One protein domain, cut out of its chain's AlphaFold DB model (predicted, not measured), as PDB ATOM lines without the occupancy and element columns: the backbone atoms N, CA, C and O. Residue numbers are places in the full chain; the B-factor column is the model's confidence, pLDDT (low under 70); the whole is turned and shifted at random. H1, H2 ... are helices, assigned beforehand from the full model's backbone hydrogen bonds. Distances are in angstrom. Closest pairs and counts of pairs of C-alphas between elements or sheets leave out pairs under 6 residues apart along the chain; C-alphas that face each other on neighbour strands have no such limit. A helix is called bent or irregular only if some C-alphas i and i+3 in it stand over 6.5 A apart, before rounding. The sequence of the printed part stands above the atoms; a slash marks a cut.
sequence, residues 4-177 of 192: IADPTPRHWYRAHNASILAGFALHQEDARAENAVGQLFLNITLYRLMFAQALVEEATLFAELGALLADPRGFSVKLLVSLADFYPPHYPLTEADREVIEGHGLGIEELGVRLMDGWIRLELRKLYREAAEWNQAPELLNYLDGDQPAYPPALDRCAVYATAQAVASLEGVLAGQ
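This is residues 4 to 177 of the 192 residues of an uncharacterized protein of Pseudomonas sp. Snoq117.2 (UniProt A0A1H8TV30). The long helix H3 runs through the core, with H1 along one side of it and H5 and H6 along another, while H7 and H8 cross it; beyond H8, the short H9 leads to the long H10, whose residues 166 to 177 stick out as an arm. Irregular H4 is near one end of H3, and residues 64 to 71 there stand free as well. The printed part has 174 residues with ten named helices, H1 to H10 in order, and no named strand; the class is all helix. The whole is compact, with a radius of gyration of the C-alphas of 17.5 A, but elongated, spanning 61 by 38 by 31 A.

H1, residues 9 to 26, touches the hub H3, residues 36 to 56, with residues 9 to 17 alone, closest at the C-alphas of Tyr 13 and Gln 53, 6.2 A, at a shallow tilt of 23 degrees, opposite ways. H2, residues 28 to 33, and H3 only just touch, with 3 pairs of C-alphas within 8 A, and only at the corner; the closest are those of Ala 31 and Gln 39, 6.6 A. H4, residues 60 to 67, and H3 are near each other, with 7 pairs of C-alphas within 10 A. H5, residues 72 to 86, touches H3, closest at the C-alphas of Ala 52 and Ser 76, 7.0 A, at a shallow tilt of 15 degrees, opposite ways. H6, residues 95 to 101, touches H3, closest at the C-alphas of Val 37 and Arg 98, 6.1 A. H7, residues 108 to 122, touches H3 about perpendicular, at 84 degrees, closest at the C-alphas of Phe 51 and Ile 120, 7.2 A. H8, residues 124 to 135, touches H3 at a steep tilt of 66 degrees, closest at the C-alphas of Met 50 and Ala 131, 6.3 A. H9, residues 138 to 143, forms a helical hairpin with H8, closest at the C-alphas of Ala 132 and Pro 138, 5.0 A, and another with H10, residues 155 to 175, closest at those of Asn 142 and Arg 157, 6.5 A. Every O i to N i+4 pair is within hydrogen-bond range in H1, H2, H7, H8 and H10, against 16 of 17 in H3, 8 of 11 in H5, 0 of 4 in H4, 1 of 3 in H6 and 0 of 2 in H9, where O i to N i+3 pairs within range are 3 of 5 in H4, 3 of 4 in H6 and 3 of 3 in H9.

H1 begins at C-alpha 9, (10.665, -29.553, 27.928), and is 25.7 A long; H3 measures 31.1 A, H5 20.8 A, H7 21.4 A and H10 30.6 A, ending at C-alpha 175, (-2.259, -26.504, 61.494).

The C-alphas farthest apart, those of Leu 106 and Gln 177, are 62.7 A apart. The printed part has no cut, and the link from H9 to H10 is long, with 11 residues. The mean pLDDT of the printed part is 80.7; 52 residues are under 70, among them residues 59 to 86 and 157 to 166.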
ATOM      1  N   ILE A   4      12.683 -21.211  34.663       90.31
ATOM      2  CA  ILE A   4      13.757 -20.200  34.625       90.31
ATOM      3  C   ILE A   4      15.080 -20.746  35.184       90.31
ATOM      4  O   ILE A   4      16.146 -20.376  34.701       90.31
ATOM      5  N   ALA A   5      15.016 -21.617  36.194       93.38
ATOM      6  CA  ALA A   5      16.192 -22.200  36.832       93.38
ATOM      7  C   ALA A   5      16.715 -23.448  36.097       93.38
ATOM      8  O   ALA A   5      17.914 -23.703  36.121       93.38
ATOM      9  N   ASP A   6      15.831 -24.214  35.454       92.69
ATOM     10  CA  ASP A   6      16.152 -25.447  34.729       92.69
ATOM     11  C   ASP A   6      15.227 -25.621  33.501       92.69
ATOM     12  O   ASP A   6      14.130 -26.184  33.613       92.69
ATOM     13  N   PRO A   7      15.609 -25.108  32.318       91.50
ATOM     14  CA  PRO A   7      14.738 -25.041  31.147       91.50
ATOM     15  C   PRO A   7      14.682 -26.373  30.382       91.50
ATOM     16  O   PRO A   7      15.278 -26.540  29.319       91.50
ATOM     17  N   THR A   8      13.924 -27.331  30.910       87.50
ATOM     18  CA  THR A   8      13.624 -28.607  30.237       87.50
ATOM     19  C   THR A   8      12.263 -28.565  29.530       87.50
ATOM     20  O   THR A   8      11.411 -27.758  29.912       87.50
ATOM     21  N   PRO A   9      11.987 -29.458  28.553       85.12
ATOM     22  CA  PRO A   9      10.665 -29.553  27.928       85.12
ATOM     23  C   PRO A   9       9.522 -29.728  28.937       85.12
ATOM     24  O   PRO A   9       8.521 -29.024  28.849       85.12
ATOM     25  N   ARG A  10       9.688 -30.589  29.953       88.81
ATOM     26  CA  ARG A  10       8.690 -30.765  31.026       88.81
ATOM     27  C   ARG A  10       8.457 -29.470  31.799       88.81
ATOM     28  O   ARG A  10       7.318 -29.064  32.002       88.81
ATOM     29  N   HIS A  11       9.530 -28.788  32.206       90.00
ATOM     30  CA  HIS A  11       9.400 -27.523  32.930       90.00
ATOM     31  C   HIS A  11       8.758 -26.427  32.074       90.00
ATOM     32  O   HIS A  11       7.995 -25.628  32.617       90.00
ATOM     33  N   TRP A  12       9.013 -26.413  30.761       90.94
ATOM     34  CA  TRP A  12       8.338 -25.517  29.826       90.94
ATOM     35  C   TRP A  12       6.836 -25.805  29.768       90.94
ATOM     36  O   TRP A  12       6.054 -24.891  30.012       90.94
ATOM     37  N   TYR A  13       6.429 -27.061  29.541       89.75
ATOM     38  CA  TYR A  13       5.011 -27.436  29.477       89.75
ATOM     39  C   TYR A  13       4.275 -27.112  30.776       89.75
ATOM     40  O   TYR A  13       3.210 -26.510  30.721       89.75
ATOM     41  N   ARG A  14       4.859 -27.426  31.940       93.94
ATOM     42  CA  ARG A  14       4.253 -27.095  33.242       93.94
ATOM     43  C   ARG A  14       4.059 -25.594  33.433       93.94
ATOM     44  O   ARG A  14       2.996 -25.167  33.864       93.94
ATOM     45  N   ALA A  15       5.072 -24.783  33.119       92.56
ATOM     46  CA  ALA A  15       4.972 -23.330  33.258       92.56
ATOM     47  C   ALA A  15       3.977 -22.723  32.250       92.56
ATOM     48  O   ALA A  15       3.157 -21.881  32.613       92.56
ATOM     49  N   HIS A  16       4.034 -23.168  30.994       93.56
ATOM     50  CA  HIS A  16       3.156 -22.712  29.922       93.56
ATOM     51  C   HIS A  16       1.693 -23.082  30.190       93.56
ATOM     52  O   HIS A  16       0.834 -22.202  30.248       93.56
ATOM     53  N   ASN A  17       1.406 -24.359  30.433       95.31
ATOM     54  CA  ASN A  17       0.040 -24.836  30.624       95.31
ATOM     55  C   ASN A  17      -0.580 -24.329  31.924       95.31
ATOM     56  O   ASN A  17      -1.773 -24.044  31.933       95.31
ATOM     57  N   ALA A  18       0.199 -24.120  32.986       95.81
ATOM     58  CA  ALA A  18      -0.317 -23.461  34.180       95.81
ATOM     59  C   ALA A  18      -0.771 -22.023  33.916       95.81
ATOM     60  O   ALA A  18      -1.802 -21.608  34.437       95.81
ATOM     61  N   SER A  19      -0.053 -21.271  33.074       95.06
ATOM     62  CA  SER A  19      -0.490 -19.923  32.692       95.06
ATOM     63  C   SER A  19      -1.800 -19.943  31.893       95.06
ATOM     64  O   SER A  19      -2.676 -19.113  32.128       95.06
ATOM     65  N   ILE A  20      -1.979 -20.937  31.014       96.19
ATOM     66  CA  ILE A  20      -3.228 -21.151  30.268       96.19
ATOM     67  C   ILE A  20      -4.370 -21.525  31.218       96.19
ATOM     68  O   ILE A  20      -5.431 -20.910  31.162       96.19
ATOM     69  N   LEU A  21      -4.156 -22.493  32.113       96.81
ATOM     70  CA  LEU A  21      -5.160 -22.941  33.084       96.81
ATOM     71  C   LEU A  21      -5.580 -21.816  34.036       96.81
ATOM     72  O   LEU A  21      -6.771 -21.667  34.299       96.81
ATOM     73  N   ALA A  22      -4.640 -20.968  34.462       95.75
ATOM     74  CA  ALA A  22      -4.949 -19.763  35.227       95.75
ATOM     75  C   ALA A  22      -5.850 -18.796  34.435       95.75
ATOM     76  O   ALA A  22      -6.777 -18.218  34.998       95.75
ATOM     77  N   GLY A  23      -5.630 -18.659  33.122       96.31
ATOM     78  CA  GLY A  23      -6.520 -17.910  32.231       96.31
ATOM     79  C   GLY A  23      -7.928 -18.511  32.152       96.31
ATOM     80  O   GLY A  23      -8.907 -17.783  32.298       96.31
ATOM     81  N   PHE A  24      -8.043 -19.835  32.003       96.00
ATOM     82  CA  PHE A  24      -9.331 -20.542  32.060       96.00
ATOM     83  C   PHE A  24     -10.036 -20.320  33.408       96.00
ATOM     84  O   PHE A  24     -11.235 -20.073  33.454       96.00
ATOM     85  N   ALA A  25      -9.309 -20.369  34.523       94.81
ATOM     86  CA  ALA A  25      -9.886 -20.115  35.840       94.81
ATOM     87  C   ALA A  25     -10.393 -18.668  35.988       94.81
ATOM     88  O   ALA A  25     -11.455 -18.445  36.567       94.81
ATOM     89  N   LEU A  26      -9.658 -17.693  35.445       95.19
ATOM     90  CA  LEU A  26      -9.985 -16.270  35.553       95.19
ATOM     91  C   LEU A  26     -11.172 -15.850  34.669       95.19
ATOM     92  O   LEU A  26     -11.954 -14.993  35.071       95.19
ATOM     93  N   HIS A  27     -11.320 -16.456  33.489       95.38
ATOM     94  CA  HIS A  27     -12.262 -16.028  32.444       95.38
ATOM     95  C   HIS A  27     -13.454 -16.982  32.253       95.38
ATOM     96  O   HIS A  27     -13.984 -17.126  31.150       95.38
ATOM     97  N   GLN A  28     -13.910 -17.642  33.324       94.69
ATOM     98  CA  GLN A  28     -15.047 -18.571  33.250       94.69
ATOM     99  C   GLN A  28     -16.347 -17.889  32.800       94.69
ATOM    100  O   GLN A  28     -17.115 -18.491  32.057       94.69
ATOM    101  N   GLU A  29     -16.598 -16.645  33.219       94.00
ATOM    102  CA  GLU A  29     -17.810 -15.907  32.835       94.00
ATOM    103  C   GLU A  29     -17.797 -15.501  31.355       94.00
ATOM    104  O   GLU A  29     -18.816 -15.635  30.678       94.00
ATOM    105  N   ASP A  30     -16.637 -15.111  30.821       96.00
ATOM    106  CA  ASP A  30     -16.472 -14.865  29.384       96.00
ATOM    107  C   ASP A  30     -16.725 -16.162  28.597       96.00
ATOM    108  O   ASP A  30     -17.491 -16.180  27.635       96.00
ATOM    109  N   ALA A  31     -16.181 -17.287  29.075       96.31
ATOM    110  CA  ALA A  31     -16.424 -18.598  28.481       96.31
ATOM    111  C   ALA A  31     -17.891 -19.055  28.577       96.31
ATOM    112  O   ALA A  31     -18.342 -19.815  27.723       96.31
ATOM    113  N   ARG A  32     -18.666 -18.609  29.577       95.31
ATOM    114  CA  ARG A  32     -20.123 -18.861  29.631       95.31
ATOM    115  C   ARG A  32     -20.883 -18.053  28.591       95.31
ATOM    116  O   ARG A  32     -21.920 -18.517  28.122       95.31
ATOM    117  N   ALA A  33     -20.404 -16.852  28.274       96.06
ATOM    118  CA  ALA A  33     -21.016 -15.981  27.278       96.06
ATOM    119  C   ALA A  33     -20.759 -16.457  25.836       96.06
ATOM    120  O   ALA A  33     -21.483 -16.051  24.925       96.06
ATOM    121  N   GLU A  34     -19.769 -17.332  25.631       96.56
ATOM    122  CA  GLU A  34     -19.531 -17.998  24.352       96.56
ATOM    123  C   GLU A  34     -20.750 -18.794  23.881       96.56
ATOM    124  O   GLU A  34     -21.486 -19.401  24.666       96.56
ATOM    125  N   ASN A  35     -20.922 -18.853  22.561       95.62
ATOM    126  CA  ASN A  35     -21.911 -19.738  21.965       95.62
ATOM    127  C   ASN A  35     -21.510 -21.219  22.136       95.62
ATOM    128  O   ASN A  35     -20.392 -21.551  22.535       95.62
ATOM    129  N   ALA A  36     -22.423 -22.134  21.804       95.38
ATOM    130  CA  ALA A  36     -22.207 -23.569  21.996       95.38
ATOM    131  C   ALA A  36     -20.962 -24.115  21.266       95.38
ATOM    132  O   ALA A  36     -20.323 -25.042  21.762       95.38
ATOM    133  N   VAL A  37     -20.605 -23.553  20.107       96.00
ATOM    134  CA  VAL A  37     -19.414 -23.965  19.347       96.00
ATOM    135  C   VAL A  37     -18.143 -23.415  19.988       96.00
ATOM    136  O   VAL A  37     -17.158 -24.139  20.085       96.00
ATOM    137  N   GLY A  38     -18.176 -22.184  20.502       95.88
ATOM    138  CA  GLY A  38     -17.097 -21.606  21.304       95.88
ATOM    139  C   GLY A  38     -16.791 -22.435  22.548       95.88
ATOM    140  O   GLY A  38     -15.642 -22.802  22.788       95.88
ATOM    141  N   GLN A  39     -17.819 -22.834  23.298       96.44
ATOM    142  CA  GLN A  39     -17.631 -23.693  24.473       96.44
ATOM    143  C   GLN A  39     -17.100 -25.083  24.093       96.44
ATOM    144  O   GLN A  39     -16.177 -25.589  24.735       96.44
ATOM    145  N   LEU A  40     -17.618 -25.692  23.020       94.75
ATOM    146  CA  LEU A  40     -17.082 -26.945  22.480       94.75
ATOM    147  C   LEU A  40     -15.591 -26.809  22.131       94.75
ATOM    148  O   LEU A  40     -14.780 -27.642  22.539       94.75
ATOM    149  N   PHE A  41     -15.228 -25.747  21.415       94.06
ATOM    150  CA  PHE A  41     -13.858 -25.460  21.004       94.06
ATOM    151  C   PHE A  41     -12.904 -25.363  22.198       94.06
ATOM    152  O   PHE A  41     -11.823 -25.956  22.172       94.06
ATOM    153  N   LEU A  42     -13.314 -24.670  23.265       95.62
ATOM    154  CA  LEU A  42     -12.522 -24.536  24.488       95.62
ATOM    155  C   LEU A  42     -12.285 -25.892  25.163       95.62
ATOM    156  O   LEU A  42     -11.156 -26.186  25.550       95.62
ATOM    157  N   ASN A  43     -13.311 -26.745  25.246       96.31
ATOM    158  CA  ASN A  43     -13.177 -28.096  25.800       96.31
ATOM    159  C   ASN A  43     -12.213 -28.965  24.984       96.31
ATOM    160  O   ASN A  43     -11.333 -29.610  25.556       96.31
ATOM    161  N   ILE A  44     -12.367 -28.960  23.656       92.31
ATOM    162  CA  ILE A  44     -11.527 -29.735  22.736       92.31
ATOM    163  C   ILE A  44     -10.071 -29.292  22.820       92.31
ATOM    164  O   ILE A  44      -9.172 -30.110  23.027       92.31
ATOM    165  N   THR A  45      -9.844 -27.986  22.735       91.56
ATOM    166  CA  THR A  45      -8.513 -27.391  22.855       91.56
ATOM    167  C   THR A  45      -7.874 -27.759  24.190       91.56
ATOM    168  O   THR A  45      -6.716 -28.181  24.225       91.56
ATOM    169  N   LEU A  46      -8.633 -27.667  25.288       95.06
ATOM    170  CA  LEU A  46      -8.117 -27.933  26.622       95.06
ATOM    171  C   LEU A  46      -7.667 -29.387  26.793       95.06
ATOM    172  O   LEU A  46      -6.534 -29.621  27.215       95.06
ATOM    173  N   TYR A  47      -8.498 -30.380  26.450       93.38
ATOM    174  CA  TYR A  47      -8.067 -31.772  26.621       93.38
ATOM    175  C   TYR A  47      -6.930 -32.157  25.670       93.38
ATOM    176  O   TYR A  47      -6.055 -32.926  26.070       93.38
ATOM    177  N   ARG A  48      -6.889 -31.612  24.442       90.44
ATOM    178  CA  ARG A  48      -5.782 -31.871  23.507       90.44
ATOM    179  C   ARG A  48      -4.475 -31.265  24.028       90.44
ATOM    180  O   ARG A  48      -3.431 -31.907  23.931       90.44
ATOM    181  N   LEU A  49      -4.531 -30.085  24.652       90.69
ATOM    182  CA  LEU A  49      -3.376 -29.457  25.301       90.69
ATOM    183  C   LEU A  49      -2.848 -30.298  26.474       90.69
ATOM    184  O   LEU A  49      -1.639 -30.516  26.581       90.69
ATOM    185  N   MET A  50      -3.740 -30.804  27.335       93.06
ATOM    186  CA  MET A  50      -3.342 -31.680  28.447       93.06
ATOM    187  C   MET A  50      -2.752 -32.996  27.933       93.06
ATOM    188  O   MET A  50      -1.751 -33.478  28.462       93.06
ATOM    189  N   PHE A  51      -3.324 -33.557  26.864       88.38
ATOM    190  CA  PHE A  51      -2.800 -34.760  26.223       88.38
ATOM    191  C   PHE A  51      -1.388 -34.542  25.661       88.38
ATOM    192  O   PHE A  51      -0.504 -35.363  25.903       88.38
ATOM    193  N   ALA A  52      -1.136 -33.415  24.989       84.94
ATOM    194  CA  ALA A  52       0.196 -33.074  24.495       84.94
ATOM    195  C   ALA A  52       1.236 -32.997  25.629       84.94
ATOM    196  O   ALA A  52       2.343 -33.516  25.485       84.94
ATOM    197  N   GLN A  53       0.870 -32.423  26.780       88.81
ATOM    198  CA  GLN A  53       1.736 -32.425  27.962       88.81
ATOM    199  C   GLN A  53       1.983 -33.840  28.494       88.81
ATOM    200  O   GLN A  53       3.124 -34.171  28.810       88.81
ATOM    201  N   ALA A  54       0.958 -34.695  28.549       88.06
ATOM    202  CA  ALA A  54       1.099 -36.069  29.031       88.06
ATOM    203  C   ALA A  54       2.116 -36.889  28.217       88.06
ATOM    204  O   ALA A  54       2.846 -37.698  28.791       88.06
ATOM    205  N   LEU A  55       2.223 -36.640  26.905       80.94
ATOM    206  CA  LEU A  55       3.249 -37.258  26.052       80.94
ATOM    207  C   LEU A  55       4.679 -36.834  26.438       80.94
ATOM    208  O   LEU A  55       5.612 -37.617  26.281       80.94
ATOM    209  N   VAL A  56       4.860 -35.613  26.951       83.12
ATOM    210  CA  VAL A  56       6.166 -35.064  27.363       83.12
ATOM    211  C   VAL A  56       6.520 -35.421  28.805       83.12
ATOM    212  O   VAL A  56       7.695 -35.567  29.136       83.12
ATOM    213  N   GLU A  57       5.517 -35.586  29.662       85.50
ATOM    214  CA  GLU A  57       5.686 -36.054  31.042       85.50
ATOM    215  C   GLU A  57       5.970 -37.564  31.121       85.50
ATOM    216  O   GLU A  57       6.166 -38.086  32.215       85.50
ATOM    217  N   GLU A  58       6.012 -38.258  29.974       70.31
ATOM    218  CA  GLU A  58       6.160 -39.718  29.877       70.31
ATOM    219  C   GLU A  58       5.089 -40.450  30.703       70.31
ATOM    220  O   GLU A  58       5.325 -41.511  31.284       70.31
ATOM    221  N   ALA A  59       3.889 -39.864  30.777       59.94
ATOM    222  CA  ALA A  59       2.819 -40.385  31.601       59.94
ATOM    223  C   ALA A  59       2.454 -41.805  31.150       59.94
ATOM    224  O   ALA A  59       2.050 -42.048  30.009       59.94
ATOM    225  N   THR A  60       2.543 -42.757  32.081       57.41
ATOM    226  CA  THR A  60       2.254 -44.181  31.839       57.41
ATOM    227  C   THR A  60       0.799 -44.454  31.462       57.41
ATOM    228  O   THR A  60       0.483 -45.579  31.079       57.41
ATOM    229  N   LEU A  61      -0.074 -43.433  31.497       58.72
ATOM    230  CA  LEU A  61      -1.421 -43.460  30.913       58.72
ATOM    231  C   LEU A  61      -1.459 -44.079  29.517       58.72
ATOM    232  O   LEU A  61      -2.470 -44.660  29.142       58.72
ATOM    233  N   PHE A  62      -0.361 -43.962  28.774       58.06
ATOM    234  CA  PHE A  62      -0.266 -44.372  27.382       58.06
ATOM    235  C   PHE A  62       0.863 -45.385  27.139       58.06
ATOM    236  O   PHE A  62       1.273 -45.586  26.002       58.06
ATOM    237  N   ALA A  63       1.371 -46.055  28.182       55.72
ATOM    238  CA  ALA A  63       2.466 -47.023  28.050       55.72
ATOM    239  C   ALA A  63       2.119 -48.203  27.115       55.72
ATOM    240  O   ALA A  63       2.983 -48.678  26.377       55.72
ATOM    241  N   GLU A  64       0.851 -48.628  27.067       53.50
ATOM    242  CA  GLU A  64       0.369 -49.654  26.124       53.50
ATOM    243  C   GLU A  64       0.377 -49.186  24.654       53.50
ATOM    244  O   GLU A  64       0.372 -50.009  23.740       53.50
ATOM    245  N   LEU A  65       0.464 -47.874  24.399       53.19
ATOM    246  CA  LEU A  65       0.527 -47.297  23.052       53.19
ATOM    247  C   LEU A  65       1.951 -47.256  22.475       53.19
ATOM    248  O   LEU A  65       2.116 -46.959  21.289       53.19
ATOM    249  N   GLY A  66       2.976 -47.612  23.259       48.50
ATOM    250  CA  GLY A  66       4.381 -47.580  22.833       48.50
ATOM    251  C   GLY A  66       4.698 -48.450  21.607       48.50
ATOM    252  O   GLY A  66       5.661 -48.174  20.898       48.50
ATOM    253  N   ALA A  67       3.872 -49.462  21.313       50.22
ATOM    254  CA  ALA A  67       4.038 -50.324  20.141       50.22
ATOM    255  C   ALA A  67       3.411 -49.755  18.849       50.22
ATOM    256  O   ALA A  67       3.943 -49.999  17.768       50.22
ATOM    257  N   LEU A  68       2.309 -48.993  18.935       48.44
ATOM    258  CA  LEU A  68       1.655 -48.370  17.768       48.44
ATOM    259  C   LEU A  68       2.265 -46.993  17.437       48.44
ATOM    260  O   LEU A  68       2.250 -46.560  16.288       48.44
ATOM    261  N   LEU A  69       2.846 -46.331  18.442       45.47
ATOM    262  CA  LEU A  69       3.457 -45.001  18.383       45.47
ATOM    263  C   LEU A  69       4.992 -45.058  18.315       45.47
ATOM    264  O   LEU A  69       5.639 -44.212  18.913       45.47
ATOM    265  N   ALA A  70       5.590 -46.042  17.632       42.16
ATOM    266  CA  ALA A  70       7.031 -46.355  17.686       42.16
ATOM    267  C   ALA A  70       8.007 -45.167  17.462       42.16
ATOM    268  O   ALA A  70       9.178 -45.265  17.827       42.16
ATOM    269  N   ASP A  71       7.532 -44.039  16.927       52.88
ATOM    270  CA  ASP A  71       8.150 -42.730  17.140       52.88
ATOM    271  C   ASP A  71       7.142 -41.745  17.778       52.88
ATOM    272  O   ASP A  71       6.408 -41.047  17.066       52.88
ATOM    273  N   PRO A  72       7.091 -41.651  19.122       50.22
ATOM    274  CA  PRO A  72       6.151 -40.771  19.805       50.22
ATOM    275  C   PRO A  72       6.460 -39.296  19.535       50.22
ATOM    276  O   PRO A  72       5.557 -38.471  19.632       50.22
ATOM    277  N   ARG A  73       7.696 -38.963  19.124       53.22
ATOM    278  CA  ARG A  73       8.097 -37.598  18.749       53.22
ATOM    279  C   ARG A  73       7.525 -37.225  17.386       53.22
ATOM    280  O   ARG A  73       7.023 -36.119  17.214       53.22
ATOM    281  N   GLY A  74       7.561 -38.152  16.428       54.09
ATOM    282  CA  GLY A  74       6.929 -37.988  15.120       54.09
ATOM    283  C   GLY A  74       5.409 -37.854  15.224       54.09
ATOM    284  O   GLY A  74       4.826 -36.959  14.614       54.09
ATOM    285  N   PHE A  75       4.772 -38.682  16.059       58.44
ATOM    286  CA  PHE A  75       3.341 -38.575  16.346       58.44
ATOM    287  C   PHE A  75       2.988 -37.258  17.047       58.44
ATOM    288  O   PHE A  75       2.077 -36.571  16.598       58.44
ATOM    289  N   SER A  76       3.728 -36.854  18.089       54.34
ATOM    290  CA  SER A  76       3.462 -35.606  18.814       54.34
ATOM    291  C   SER A  76       3.664 -34.366  17.944       54.34
ATOM    292  O   SER A  76       2.878 -33.428  18.024       54.34
ATOM    293  N   VAL A  77       4.693 -34.357  17.087       59.69
ATOM    294  CA  VAL A  77       4.940 -33.256  16.143       59.69
ATOM    295  C   VAL A  77       3.857 -33.218  15.070       59.69
ATOM    296  O   VAL A  77       3.316 -32.148  14.809       59.69
ATOM    297  N   LYS A  78       3.493 -34.365  14.479       61.34
ATOM    298  CA  LYS A  78       2.427 -34.418  13.471       61.34
ATOM    299  C   LYS A  78       1.087 -33.983  14.057       61.34
ATOM    300  O   LYS A  78       0.378 -33.223  13.412       61.34
ATOM    301  N   LEU A  79       0.790 -34.412  15.279       60.53
ATOM    302  CA  LEU A  79      -0.392 -34.000  16.016       60.53
ATOM    303  C   LEU A  79      -0.406 -32.481  16.233       60.53
ATOM    304  O   LEU A  79      -1.371 -31.819  15.870       60.53
ATOM    305  N   LEU A  80       0.676 -31.912  16.768       60.09
ATOM    306  CA  LEU A  80       0.764 -30.479  17.057       60.09
ATOM    307  C   LEU A  80       0.662 -29.614  15.790       60.09
ATOM    308  O   LEU A  80       0.067 -28.542  15.834       60.09
ATOM    309  N   VAL A  81       1.195 -30.100  14.665       59.88
ATOM    310  CA  VAL A  81       1.056 -29.454  13.352       59.88
ATOM    311  C   VAL A  81      -0.374 -29.580  12.823       59.88
ATOM    312  O   VAL A  81      -0.937 -28.574  12.406       59.88
ATOM    313  N   SER A  82      -0.991 -30.764  12.892       61.25
ATOM    314  CA  SER A  82      -2.351 -30.968  12.379       61.25
ATOM    315  C   SER A  82      -3.403 -30.232  13.209       61.25
ATOM    316  O   SER A  82      -4.421 -29.823  12.677       61.25
ATOM    317  N   LEU A  83      -3.164 -30.023  14.510       62.47
ATOM    318  CA  LEU A  83      -4.045 -29.257  15.398       62.47
ATOM    319  C   LEU A  83      -4.331 -27.835  14.886       62.47
ATOM    320  O   LEU A  83      -5.440 -27.350  15.093       62.47
ATOM    321  N   ALA A  84      -3.375 -27.192  14.203       59.97
ATOM    322  CA  ALA A  84      -3.566 -25.859  13.631       59.97
ATOM    323  C   ALA A  84      -4.632 -25.837  12.521       59.97
ATOM    324  O   ALA A  84      -5.344 -24.845  12.388       59.97
ATOM    325  N   ASP A  85      -4.789 -26.940  11.784       67.69
ATOM    326  CA  ASP A  85      -5.767 -27.058  10.697       67.69
ATOM    327  C   ASP A  85      -7.202 -27.259  11.215       67.69
ATOM    328  O   ASP A  85      -8.169 -26.993  10.503       67.69
ATOM    329  N   PHE A  86      -7.359 -27.673  12.476       69.38
ATOM    330  CA  PHE A  86      -8.663 -27.853  13.125       69.38
ATOM    331  C   PHE A  86      -9.135 -26.608  13.887       69.38
ATOM    332  O   PHE A  86     -10.153 -26.658  14.583       69.38
ATOM    333  N   TYR A  87      -8.403 -25.496  13.781       81.00
ATOM    334  CA  TYR A  87      -8.708 -24.236  14.450       81.00
ATOM    335  C   TYR A  87      -9.174 -23.193  13.428       81.00
ATOM    336  O   TYR A  87      -8.363 -22.701  12.640       81.00
ATOM    337  N   PRO A  88     -10.473 -22.836  13.421       85.44
ATOM    338  CA  PRO A  88     -10.999 -21.860  12.476       85.44
ATOM    339  C   PRO A  88     -10.248 -20.518  12.572       85.44
ATOM    340  O   PRO A  88     -10.044 -20.008  13.676       85.44
ATOM    341  N   PRO A  89      -9.868 -19.887  11.445       88.12
ATOM    342  CA  PRO A  89      -9.017 -18.690  11.428       88.12
ATOM    343  C   PRO A  89      -9.778 -17.390  11.743       88.12
ATOM    344  O   PRO A  89      -9.311 -16.292  11.437       88.12
ATOM    345  N   HIS A  90     -10.980 -17.497  12.299       90.62
ATOM    346  CA  HIS A  90     -11.893 -16.385  12.514       90.62
ATOM    347  C   HIS A  90     -12.672 -16.554  13.813       90.62
ATOM    348  O   HIS A  90     -12.817 -17.654  14.342       90.62
ATOM    349  N   TYR A  91     -13.188 -15.430  14.290       90.00
ATOM    350  CA  TYR A  91     -14.029 -15.331  15.469       90.00
ATOM    351  C   TYR A  91     -15.079 -14.226  15.222       90.00
ATOM    352  O   TYR A  91     -14.746 -13.240  14.552       90.00
ATOM    353  N   PRO A  92     -16.321 -14.332  15.737       93.62
ATOM    354  CA  PRO A  92     -16.869 -15.429  16.545       93.62
ATOM    355  C   PRO A  92     -17.089 -16.719  15.748       93.62
ATOM    356  O   PRO A  92     -17.339 -16.673  14.546       93.62
ATOM    357  N   LEU A  93     -17.004 -17.860  16.436       95.38
ATOM    358  CA  LEU A  93     -17.249 -19.180  15.844       95.38
ATOM    359  C   LEU A  93     -18.728 -19.376  15.506       95.38
ATOM    360  O   LEU A  93     -19.613 -18.817  16.154       95.38
ATOM    361  N   THR A  94     -19.000 -20.204  14.506       95.00
ATOM    362  CA  THR A  94     -20.340 -20.491  13.989       95.00
ATOM    363  C   THR A  94     -20.617 -21.990  13.977       95.00
ATOM    364  O   THR A  94     -19.711 -22.806  14.088       95.00
ATOM    365  N   GLU A  95     -21.878 -22.384  13.799       93.69
ATOM    366  CA  GLU A  95     -22.249 -23.805  13.719       93.69
ATOM    367  C   GLU A  95     -21.556 -24.547  12.563       93.69
ATOM    368  O   GLU A  95     -21.286 -25.737  12.678       93.69
ATOM    369  N   ALA A  96     -21.187 -23.838  11.488       90.94
ATOM    370  CA  ALA A  96     -20.426 -24.409  10.379       90.94
ATOM    371  C   ALA A  96     -19.014 -24.872  10.794       90.94
ATOM    372  O   ALA A  96     -18.440 -25.743  10.148       90.94
ATOM    373  N   ASP A  97     -18.472 -24.329  11.885       91.06
ATOM    374  CA  ASP A  97     -17.131 -24.658  12.368       91.06
ATOM    375  C   ASP A  97     -17.085 -25.942  13.194       91.06
ATOM    376  O   ASP A  97     -16.007 -26.507  13.389       91.06
ATOM    377  N   ARG A  98     -18.239 -26.427  13.674       90.12
ATOM    378  CA  ARG A  98     -18.313 -27.619  14.530       90.12
ATOM    379  C   ARG A  98     -17.636 -28.819  13.878       90.12
ATOM    380  O   ARG A  98     -16.811 -29.470  14.513       90.12
ATOM    381  N   GLU A  99     -17.961 -29.087  12.616       84.31
ATOM    382  CA  GLU A  99     -17.436 -30.250  11.896       84.31
ATOM    383  C   GLU A  99     -15.912 -30.187  11.750       84.31
ATOM    384  O   GLU A  99     -15.238 -31.205  11.898       84.31
ATOM    385  N   VAL A 100     -15.363 -28.991  11.520       82.94
ATOM    386  CA  VAL A 100     -13.914 -28.779  11.454       82.94
ATOM    387  C   VAL A 100     -13.297 -29.046  12.821       82.94
ATOM    388  O   VAL A 100     -12.402 -29.872  12.935       82.94
ATOM    389  N   ILE A 101     -13.810 -28.432  13.884       85.38
ATOM    390  CA  ILE A 101     -13.234 -28.533  15.233       85.38
ATOM    391  C   ILE A 101     -13.234 -29.985  15.750       85.38
ATOM    392  O   ILE A 101     -12.245 -30.458  16.325       85.38
ATOM    393  N   GLU A 102     -14.332 -30.710  15.524       83.31
ATOM    394  CA  GLU A 102     -14.490 -32.114  15.926       83.31
ATOM    395  C   GLU A 102     -13.705 -33.086  15.018       83.31
ATOM    396  O   GLU A 102     -13.582 -34.271  15.336       83.31
ATOM    397  N   GLY A 103     -13.164 -32.610  13.892       73.81
ATOM    398  CA  GLY A 103     -12.446 -33.434  12.921       73.81
ATOM    399  C   GLY A 103     -13.367 -34.358  12.120       73.81
ATOM    400  O   GLY A 103     -12.998 -35.487  11.812       73.81
ATOM    401  N   HIS A 104     -14.583 -33.924  11.787       64.31
ATOM    402  CA  HIS A 104     -15.583 -34.684  11.023       64.31
ATOM    403  C   HIS A 104     -15.375 -34.614   9.493       64.31
ATOM    404  O   HIS A 104     -16.333 -34.610   8.723       64.31
ATOM    405  N   GLY A 105     -14.121 -34.614   9.028       60.62
ATOM    406  CA  GLY A 105     -13.781 -34.804   7.613       60.62
ATOM    407  C   GLY A 105     -13.728 -36.282   7.202       60.62
ATOM    408  O   GLY A 105     -13.720 -37.188   8.039       60.62
ATOM    409  N   LEU A 106     -13.695 -36.541   5.890       56.34
ATOM    410  CA  LEU A 106     -13.567 -37.894   5.317       56.34
ATOM    411  C   LEU A 106     -12.109 -38.295   5.019       56.34
ATOM    412  O   LEU A 106     -11.874 -39.376   4.474       56.34
ATOM    413  N   GLY A 107     -11.135 -37.439   5.334       66.88
ATOM    414  CA  GLY A 107      -9.720 -37.734   5.148       66.88
ATOM    415  C   GLY A 107      -9.119 -38.590   6.270       66.88
ATOM    416  O   GLY A 107      -9.720 -38.866   7.312       66.88
ATOM    417  N   ILE A 108      -7.904 -39.077   6.017       64.62
ATOM    418  CA  ILE A 108      -7.172 -39.967   6.934       64.62
ATOM    419  C   ILE A 108      -6.737 -39.216   8.200       64.62
ATOM    420  O   ILE A 108      -6.662 -39.810   9.275       64.62
ATOM    421  N   GLU A 109      -6.447 -37.921   8.084       67.56
ATOM    422  CA  GLU A 109      -5.987 -37.093   9.201       67.56
ATOM    423  C   GLU A 109      -7.135 -36.809  10.170       67.56
ATOM    424  O   GLU A 109      -6.982 -36.967  11.379       67.56
ATOM    425  N   GLU A 110      -8.318 -36.533   9.634       72.69
ATOM    426  CA  GLU A 110      -9.561 -36.331  10.370       72.69
ATOM    427  C   GLU A 110      -9.999 -37.610  11.094       72.69
ATOM    428  O   GLU A 110     -10.350 -37.577  12.276       72.69
ATOM    429  N   LEU A 111      -9.873 -38.774  10.443       70.31
ATOM    430  CA  LEU A 111     -10.063 -40.064  11.112       70.31
ATOM    431  C   LEU A 111      -9.070 -40.260  12.268       70.31
ATOM    432  O   LEU A 111      -9.463 -40.712  13.345       70.31
ATOM    433  N   GLY A 112      -7.797 -39.913  12.062       71.56
ATOM    434  CA  GLY A 112      -6.764 -39.985  13.096       71.56
ATOM    435  C   GLY A 112      -7.096 -39.123  14.315       71.56
ATOM    436  O   GLY A 112      -7.017 -39.604  15.448       71.56
ATOM    437  N   VAL A 113      -7.546 -37.887  14.091       74.81
ATOM    438  CA  VAL A 113      -7.966 -36.970  15.161       74.81
ATOM    439  C   VAL A 113      -9.192 -37.487  15.897       74.81
ATOM    440  O   VAL A 113      -9.194 -37.495  17.125       74.81
ATOM    441  N   ARG A 114     -10.202 -38.000  15.190       77.31
ATOM    442  CA  ARG A 114     -11.396 -38.576  15.831       77.31
ATOM    443  C   ARG A 114     -11.065 -39.763  16.728       77.31
ATOM    444  O   ARG A 114     -11.640 -39.886  17.811       77.31
ATOM    445  N   LEU A 115     -10.154 -40.633  16.293       78.88
ATOM    446  CA  LEU A 115      -9.692 -41.765  17.096       78.88
ATOM    447  C   LEU A 115      -8.930 -41.293  18.334       78.88
ATOM    448  O   LEU A 115      -9.211 -41.768  19.434       78.88
ATOM    449  N   MET A 116      -8.015 -40.337  18.168       81.06
ATOM    450  CA  MET A 116      -7.276 -39.749  19.280       81.06
ATOM    451  C   MET A 116      -8.222 -39.089  20.287       81.06
ATOM    452  O   MET A 116      -8.154 -39.392  21.472       81.06
ATOM    453  N   ASP A 117      -9.131 -38.234  19.832       85.38
ATOM    454  CA  ASP A 117     -10.103 -37.548  20.681       85.38
ATOM    455  C   ASP A 117     -11.023 -38.530  21.409       85.38
ATOM    456  O   ASP A 117     -11.316 -38.358  22.592       85.38
ATOM    457  N   GLY A 118     -11.467 -39.582  20.715       86.44
ATOM    458  CA  GLY A 118     -12.215 -40.676  21.322       86.44
ATOM    459  C   GLY A 118     -11.431 -41.341  22.451       86.44
ATOM    460  O   GLY A 118     -11.979 -41.546  23.530       86.44
ATOM    461  N   TRP A 119     -10.145 -41.609  22.233       83.56
ATOM    462  CA  TRP A 119      -9.271 -42.211  23.237       83.56
ATOM    463  C   TRP A 119      -8.998 -41.280  24.419       83.56
ATOM    464  O   TRP A 119      -9.104 -41.702  25.568       83.56
ATOM    465  N   ILE A 120      -8.684 -40.006  24.160       87.69
ATOM    466  CA  ILE A 120      -8.472 -39.009  25.213       87.69
ATOM    467  C   ILE A 120      -9.707 -38.938  26.110       87.69
ATOM    468  O   ILE A 120      -9.563 -38.909  27.327       87.69
ATOM    469  N   ARG A 121     -10.913 -38.973  25.526       89.25
ATOM    470  CA  ARG A 121     -12.165 -38.971  26.290       89.25
ATOM    471  C   ARG A 121     -12.333 -40.195  27.197       89.25
ATOM    472  O   ARG A 121     -12.861 -40.035  28.289       89.25
ATOM    473  N   LEU A 122     -11.848 -41.378  26.807       89.38
ATOM    474  CA  LEU A 122     -11.889 -42.574  27.667       89.38
ATOM    475  C   LEU A 122     -11.032 -42.415  28.930       89.38
ATOM    476  O   LEU A 122     -11.421 -42.862  30.004       89.38
ATOM    477  N   GLU A 123      -9.888 -41.743  28.809       89.94
ATOM    478  CA  GLU A 123      -8.933 -41.537  29.905       89.94
ATOM    479  C   GLU A 123      -9.001 -40.119  30.499       89.94
ATOM    480  O   GLU A 123      -8.139 -39.722  31.287       89.94
ATOM    481  N   LEU A 124     -10.026 -39.337  30.145       93.25
ATOM    482  CA  LEU A 124     -10.063 -37.891  30.380       93.25
ATOM    483  C   LEU A 124      -9.927 -37.535  31.858       93.25
ATOM    484  O   LEU A 124      -9.152 -36.655  32.224       93.25
ATOM    485  N   ARG A 125     -10.640 -38.259  32.721       93.75
ATOM    486  CA  ARG A 125     -10.577 -38.071  34.174       93.75
ATOM    487  C   ARG A 125      -9.168 -38.287  34.716       93.75
ATOM    488  O   ARG A 125      -8.725 -37.553  35.598       93.75
ATOM    489  N   LYS A 126      -8.481 -39.320  34.228       92.56
ATOM    490  CA  LYS A 126      -7.123 -39.648  34.655       92.56
ATOM    491  C   LYS A 126      -6.141 -38.604  34.123       92.56
ATOM    492  O   LYS A 126      -5.333 -38.099  34.893       92.56
ATOM    493  N   LEU A 127      -6.294 -38.202  32.860       93.56
ATOM    494  CA  LEU A 127      -5.519 -37.130  32.241       93.56
ATOM    495  C   LEU A 127      -5.641 -35.813  33.020       93.56
ATOM    496  O   LEU A 127      -4.630 -35.198  33.337       93.56
ATOM    497  N   TYR A 128      -6.862 -35.393  33.356       95.62
ATOM    498  CA  TYR A 128      -7.103 -34.141  34.078       95.62
ATOM    499  C   TYR A 128      -6.571 -34.185  35.510       95.62
ATOM    500  O   TYR A 128      -6.105 -33.165  36.006       95.62
ATOM    501  N   ARG A 129      -6.582 -35.351  36.168       94.50
ATOM    502  CA  ARG A 129      -5.972 -35.526  37.494       94.50
ATOM    503  C   ARG A 129      -4.466 -35.307  37.459       94.50
ATOM    504  O   ARG A 129      -3.964 -34.473  38.201       94.50
ATOM    505  N   GLU A 130      -3.771 -36.017  36.581       94.38
ATOM    506  CA  GLU A 130      -2.319 -35.889  36.436       94.38
ATOM    507  C   GLU A 130      -1.934 -34.466  36.008       94.38
ATOM    508  O   GLU A 130      -1.040 -33.844  36.581       94.38
ATOM    509  N   ALA A 131      -2.674 -33.892  35.054       95.19
ATOM    510  CA  ALA A 131      -2.445 -32.530  34.601       95.19
ATOM    511  C   ALA A 131      -2.700 -31.483  35.697       95.19
ATOM    512  O   ALA A 131      -1.956 -30.503  35.777       95.19
ATOM    513  N   ALA A 132      -3.701 -31.677  36.559       95.88
ATOM    514  CA  ALA A 132      -3.930 -30.803  37.706       95.88
ATOM    515  C   ALA A 132      -2.726 -30.816  38.661       95.88
ATOM    516  O   ALA A 132      -2.316 -29.761  39.148       95.88
ATOM    517  N   GLU A 133      -2.113 -31.982  38.881       94.56
ATOM    518  CA  GLU A 133      -0.925 -32.126  39.725       94.56
ATOM    519  C   GLU A 133       0.319 -31.482  39.095       94.56
ATOM    520  O   GLU A 133       0.991 -30.675  39.742       94.56
ATOM    521  N   TRP A 134       0.613 -31.766  37.820       94.50
ATOM    522  CA  TRP A 134       1.788 -31.210  37.133       94.50
ATOM    523  C   TRP A 134       1.762 -29.684  37.059       94.50
ATOM    524  O   TRP A 134       2.807 -29.037  37.189       94.50
ATOM    525  N   ASN A 135       0.573 -29.119  36.840       95.25
ATOM    526  CA  ASN A 135       0.369 -27.690  36.634       95.25
ATOM    527  C   ASN A 135      -0.028 -26.942  37.914       95.25
ATOM    528  O   ASN A 135      -0.147 -25.722  37.876       95.25
ATOM    529  N   GLN A 136      -0.197 -27.642  39.043       94.31
ATOM    530  CA  GLN A 136      -0.676 -27.066  40.307       94.31
ATOM    531  C   GLN A 136      -2.028 -26.340  40.148       94.31
ATOM    532  O   GLN A 136      -2.239 -25.283  40.738       94.31
ATOM    533  N   ALA A 137      -2.924 -26.920  39.344       94.75
ATOM    534  CA  ALA A 137      -4.214 -26.355  38.942       94.75
ATOM    535  C   ALA A 137      -5.371 -27.307  39.324       94.75
ATOM    536  O   ALA A 137      -5.965 -27.951  38.451       94.75
ATOM    537  N   PRO A 138      -5.668 -27.473  40.628       93.06
ATOM    538  CA  PRO A 138      -6.718 -28.376  41.118       93.06
ATOM    539  C   PRO A 138      -8.117 -28.073  40.557       93.06
ATOM    540  O   PRO A 138      -8.943 -28.980  40.442       93.06
ATOM    541  N   GLU A 139      -8.387 -26.831  40.158       90.75
ATOM    542  CA  GLU A 139      -9.644 -26.403  39.548       90.75
ATOM    543  C   GLU A 139      -9.961 -27.101  38.218       90.75
ATOM    544  O   GLU A 139     -11.135 -27.195  37.858       90.75
ATOM    545  N   LEU A 140      -8.953 -27.651  37.526       94.50
ATOM    546  CA  LEU A 140      -9.125 -28.425  36.291       94.50
ATOM    547  C   LEU A 140     -10.086 -29.609  36.482       94.50
ATOM    548  O   LEU A 140     -10.821 -29.975  35.568       94.50
ATOM    549  N   LEU A 141     -10.148 -30.177  37.689       92.69
ATOM    550  CA  LEU A 141     -11.065 -31.273  38.012       92.69
ATOM    551  C   LEU A 141     -12.544 -30.864  37.967       92.69
ATOM    552  O   LEU A 141     -13.404 -31.726  37.800       92.69
ATOM    553  N   ASN A 142     -12.848 -29.568  38.078       91.44
ATOM    554  CA  ASN A 142     -14.214 -29.053  37.971       91.44
ATOM    555  C   ASN A 142     -14.692 -28.967  36.518       91.44
ATOM    556  O   ASN A 142     -15.881 -28.763  36.272       91.44
ATOM    557  N   TYR A 143     -13.779 -29.118  35.554       95.06
ATOM    558  CA  TYR A 143     -14.062 -29.053  34.121       95.06
ATOM    559  C   TYR A 143     -14.443 -30.430  33.562       95.06
ATOM    560  O   TYR A 143     -14.257 -30.704  32.379       95.06
ATOM    561  N   LEU A 144     -14.972 -31.296  34.428       93.12
ATOM    562  CA  LEU A 144     -15.490 -32.616  34.104       93.12
ATOM    563  C   LEU A 144     -16.942 -32.730  34.564       93.12
ATOM    564  O   LEU A 144     -17.296 -32.311  35.667       93.12
ATOM    565  N   ASP A 145     -17.763 -33.359  33.733       90.25
ATOM    566  CA  ASP A 145     -19.078 -33.868  34.110       90.25
ATOM    567  C   ASP A 145     -19.116 -35.367  33.805       90.25
ATOM    568  O   ASP A 145     -19.155 -35.793  32.648       90.25
ATOM    569  N   GLY A 146     -18.964 -36.187  34.846       86.31
ATOM    570  CA  GLY A 146     -18.615 -37.593  34.659       86.31
ATOM    571  C   GLY A 146     -17.273 -37.717  33.932       86.31
ATOM    572  O   GLY A 146     -16.256 -37.249  34.442       86.31
ATOM    573  N   ASP A 147     -17.282 -38.353  32.763       85.12
ATOM    574  CA  ASP A 147     -16.104 -38.520  31.898       85.12
ATOM    575  C   ASP A 147     -16.187 -37.647  30.630       85.12
ATOM    576  O   ASP A 147     -15.514 -37.903  29.633       85.12
ATOM    577  N   GLN A 148     -17.027 -36.606  30.657       91.31
ATOM    578  CA  GLN A 148     -17.141 -35.613  29.591       91.31
ATOM    579  C   GLN A 148     -16.453 -34.302  29.988       91.31
ATOM    580  O   GLN A 148     -16.503 -33.920  31.161       91.31
ATOM    581  N   PRO A 149     -15.836 -33.587  29.031       95.25
ATOM    582  CA  PRO A 149     -15.297 -32.263  29.291       95.25
ATOM    583  C   PRO A 149     -16.456 -31.272  29.497       95.25
ATOM    584  O   PRO A 149     -17.456 -31.309  28.780       95.25
ATOM    585  N   ALA A 150     -16.339 -30.424  30.514       95.19
ATOM    586  CA  ALA A 150     -17.414 -29.554  30.982       95.19
ATOM    587  C   ALA A 150     -16.892 -28.186  31.448       95.19
ATOM    588  O   ALA A 150     -17.164 -27.746  32.567       95.19
ATOM    589  N   TYR A 151     -16.119 -27.527  30.590       96.00
ATOM    590  CA  TYR A 151     -15.753 -26.121  30.721       96.00
ATOM    591  C   TYR A 151     -16.680 -25.226  29.864       96.00
ATOM    592  O   TYR A 151     -16.941 -25.570  28.714       96.00
ATOM    593  N   PRO A 152     -17.152 -24.070  30.355       95.25
ATOM    594  CA  PRO A 152     -17.013 -23.587  31.726       95.25
ATOM    595  C   PRO A 152     -17.787 -24.474  32.722       95.25
ATOM    596  O   PRO A 152     -18.844 -25.011  32.386       95.25
ATOM    597  N   PRO A 153     -17.290 -24.633  33.962       90.06
ATOM    598  CA  PRO A 153     -17.940 -25.468  34.976       90.06
ATOM    599  C   PRO A 153     -19.312 -24.909  35.346       90.06
ATOM    600  O   PRO A 153     -19.459 -23.697  35.468       90.06
ATOM    601  N   ALA A 154     -20.314 -25.756  35.589       80.94
ATOM    602  CA  ALA A 154     -21.617 -25.304  36.082       80.94
ATOM    603  C   ALA A 154     -21.486 -24.504  37.403       80.94
ATOM    604  O   ALA A 154     -20.579 -24.745  38.202       80.94
ATOM    605  N   LEU A 155     -22.368 -23.514  37.618       75.62
ATOM    606  CA  LEU A 155     -22.272 -22.562  38.742       75.62
ATOM    607  C   LEU A 155     -22.278 -23.249  40.120       75.62
ATOM    608  O   LEU A 155     -21.611 -22.800  41.052       75.62
ATOM    609  N   ASP A 156     -23.007 -24.352  40.244       70.50
ATOM    610  CA  ASP A 156     -23.061 -25.190  41.441       70.50
ATOM    611  C   ASP A 156     -21.719 -25.885  41.732       70.50
ATOM    612  O   ASP A 156     -21.284 -25.929  42.884       70.50
ATOM    613  N   ARG A 157     -21.004 -26.348  40.698       67.69
ATOM    614  CA  ARG A 157     -19.661 -26.937  40.826       67.69
ATOM    615  C   ARG A 157     -18.608 -25.909  41.250       67.69
ATOM    616  O   ARG A 157     -17.742 -26.234  42.062       67.69
ATOM    617  N   CYS A 158     -18.714 -24.658  40.793       61.31
ATOM    618  CA  CYS A 158     -17.845 -23.565  41.254       61.31
ATOM    619  C   CYS A 158     -17.976 -23.325  42.769       61.31
ATOM    620  O   CYS A 158     -16.970 -23.154  43.461       61.31
ATOM    621  N   ALA A 159     -19.205 -23.341  43.298       61.94
ATOM    622  CA  ALA A 159     -19.475 -23.089  44.716       61.94
ATOM    623  C   ALA A 159     -18.905 -24.185  45.636       61.94
ATOM    624  O   ALA A 159     -18.366 -23.884  46.705       61.94
ATOM    625  N   VAL A 160     -18.976 -25.452  45.210       61.28
ATOM    626  CA  VAL A 160     -18.399 -26.588  45.949       61.28
ATOM    627  C   VAL A 160     -16.880 -26.448  46.070       61.28
ATOM    628  O   VAL A 160     -16.334 -26.627  47.159       61.28
ATOM    629  N   TYR A 161     -16.198 -26.058  44.992       59.06
ATOM    630  CA  TYR A 161     -14.747 -25.866  45.008       59.06
ATOM    631  C   TYR A 161     -14.317 -24.656  45.842       59.06
ATOM    632  O   TYR A 161     -13.414 -24.781  46.665       59.06
ATOM    633  N   ALA A 162     -14.988 -23.508  45.693       63.50
ATOM    634  CA  ALA A 162     -14.704 -22.329  46.514       63.50
ATOM    635  C   ALA A 162     -14.826 -22.650  48.016       63.50
ATOM    636  O   ALA A 162     -13.999 -22.227  48.822       63.50
ATOM    637  N   THR A 163     -15.813 -23.476  48.376       63.12
ATOM    638  CA  THR A 163     -15.991 -23.974  49.745       63.12
ATOM    639  C   THR A 163     -14.851 -24.906  50.161       63.12
ATOM    640  O   THR A 163     -14.261 -24.708  51.221       63.12
ATOM    641  N   ALA A 164     -14.490 -25.890  49.331       63.69
ATOM    642  CA  ALA A 164     -13.400 -26.823  49.620       63.69
ATOM    643  C   ALA A 164     -12.038 -26.114  49.765       63.69
ATOM    644  O   ALA A 164     -11.272 -26.422  50.675       63.69
ATOM    645  N   GLN A 165     -11.756 -25.120  48.918       64.56
ATOM    646  CA  GLN A 165     -10.530 -24.327  48.968       64.56
ATOM    647  C   GLN A 165     -10.477 -23.430  50.212       64.56
ATOM    648  O   GLN A 165      -9.420 -23.305  50.834       64.56
ATOM    649  N   ALA A 166     -11.610 -22.847  50.615       66.88
ATOM    650  CA  ALA A 166     -11.712 -22.093  51.861       66.88
ATOM    651  C   ALA A 166     -11.468 -22.988  53.088       66.88
ATOM    652  O   ALA A 166     -10.714 -22.600  53.978       66.88
ATOM    653  N   VAL A 167     -12.038 -24.200  53.114       70.00
ATOM    654  CA  VAL A 167     -11.816 -25.182  54.190       70.00
ATOM    655  C   VAL A 167     -10.347 -25.601  54.262       70.00
ATOM    656  O   VAL A 167      -9.750 -25.486  55.326       70.00
ATOM    657  N   ALA A 168      -9.731 -25.987  53.143       68.12
ATOM    658  CA  ALA A 168      -8.316 -26.368  53.114       68.12
ATOM    659  C   ALA A 168      -7.386 -25.218  53.547       68.12
ATOM    660  O   ALA A 168      -6.393 -25.432  54.241       68.12
ATOM    661  N   SER A 169      -7.728 -23.977  53.178       69.38
ATOM    662  CA  SER A 169      -6.991 -22.786  53.619       69.38
ATOM    663  C   SER A 169      -7.120 -22.569  55.130       69.38
ATOM    664  O   SER A 169      -6.130 -22.257  55.787       69.38
ATOM    665  N   LEU A 170      -8.314 -22.767  55.698       72.00
ATOM    666  CA  LEU A 170      -8.553 -22.680  57.142       72.00
ATOM    667  C   LEU A 170      -7.830 -23.792  57.913       72.00
ATOM    668  O   LEU A 170      -7.208 -23.508  58.933       72.00
ATOM    669  N   GLU A 171      -7.859 -25.031  57.424       74.06
ATOM    670  CA  GLU A 171      -7.132 -26.157  58.022       74.06
ATOM    671  C   GLU A 171      -5.617 -25.930  58.003       74.06
ATOM    672  O   GLU A 171      -4.953 -26.170  59.008       74.06
ATOM    673  N   GLY A 172      -5.065 -25.394  56.909       66.88
ATOM    674  CA  GLY A 172      -3.653 -25.016  56.834       66.88
ATOM    675  C   GLY A 172      -3.275 -23.886  57.800       66.88
ATOM    676  O   GLY A 172      -2.210 -23.932  58.415       66.88
ATOM    677  N   VAL A 173      -4.156 -22.896  57.982       67.06
ATOM    678  CA  VAL A 173      -3.975 -21.825  58.978       67.06
ATOM    679  C   VAL A 173      -4.001 -22.388  60.400       67.06
ATOM    680  O   VAL A 173      -3.143 -22.033  61.202       67.06
ATOM    681  N   LEU A 174      -4.939 -23.287  60.707       62.81
ATOM    682  CA  LEU A 174      -5.063 -23.911  62.025       62.81
ATOM    683  C   LEU A 174      -3.895 -24.860  62.329       62.81
ATOM    684  O   LEU A 174      -3.358 -24.826  63.431       62.81
ATOM    685  N   ALA A 175      -3.437 -25.645  61.351       64.06
ATOM    686  CA  ALA A 175      -2.259 -26.504  61.494       64.06
ATOM    687  C   ALA A 175      -0.959 -25.696  61.678       64.06
ATOM    688  O   ALA A 175      -0.033 -26.148  62.348       64.06
ATOM    689  N   GLY A 176      -0.890 -24.479  61.128       52.59
ATOM    690  CA  GLY A 176       0.199 -23.530  61.377       52.59
ATOM    691  C   GLY A 176       0.139 -22.836  62.746       52.59
ATOM    692  O   GLY A 176       1.082 -22.130  63.101       52.59
ATOM    693  N   GLN A 177      -0.947 -23.015  63.504       55.78
ATOM    694  CA  GLN A 177      -1.168 -22.409  64.822       55.78
ATOM    695  C   GLN A 177      -0.927 -23.368  66.003       55.78
ATOM    696  O   GLN A 177      -1.217 -22.997  67.143       55.78
TER     697      GLN A 177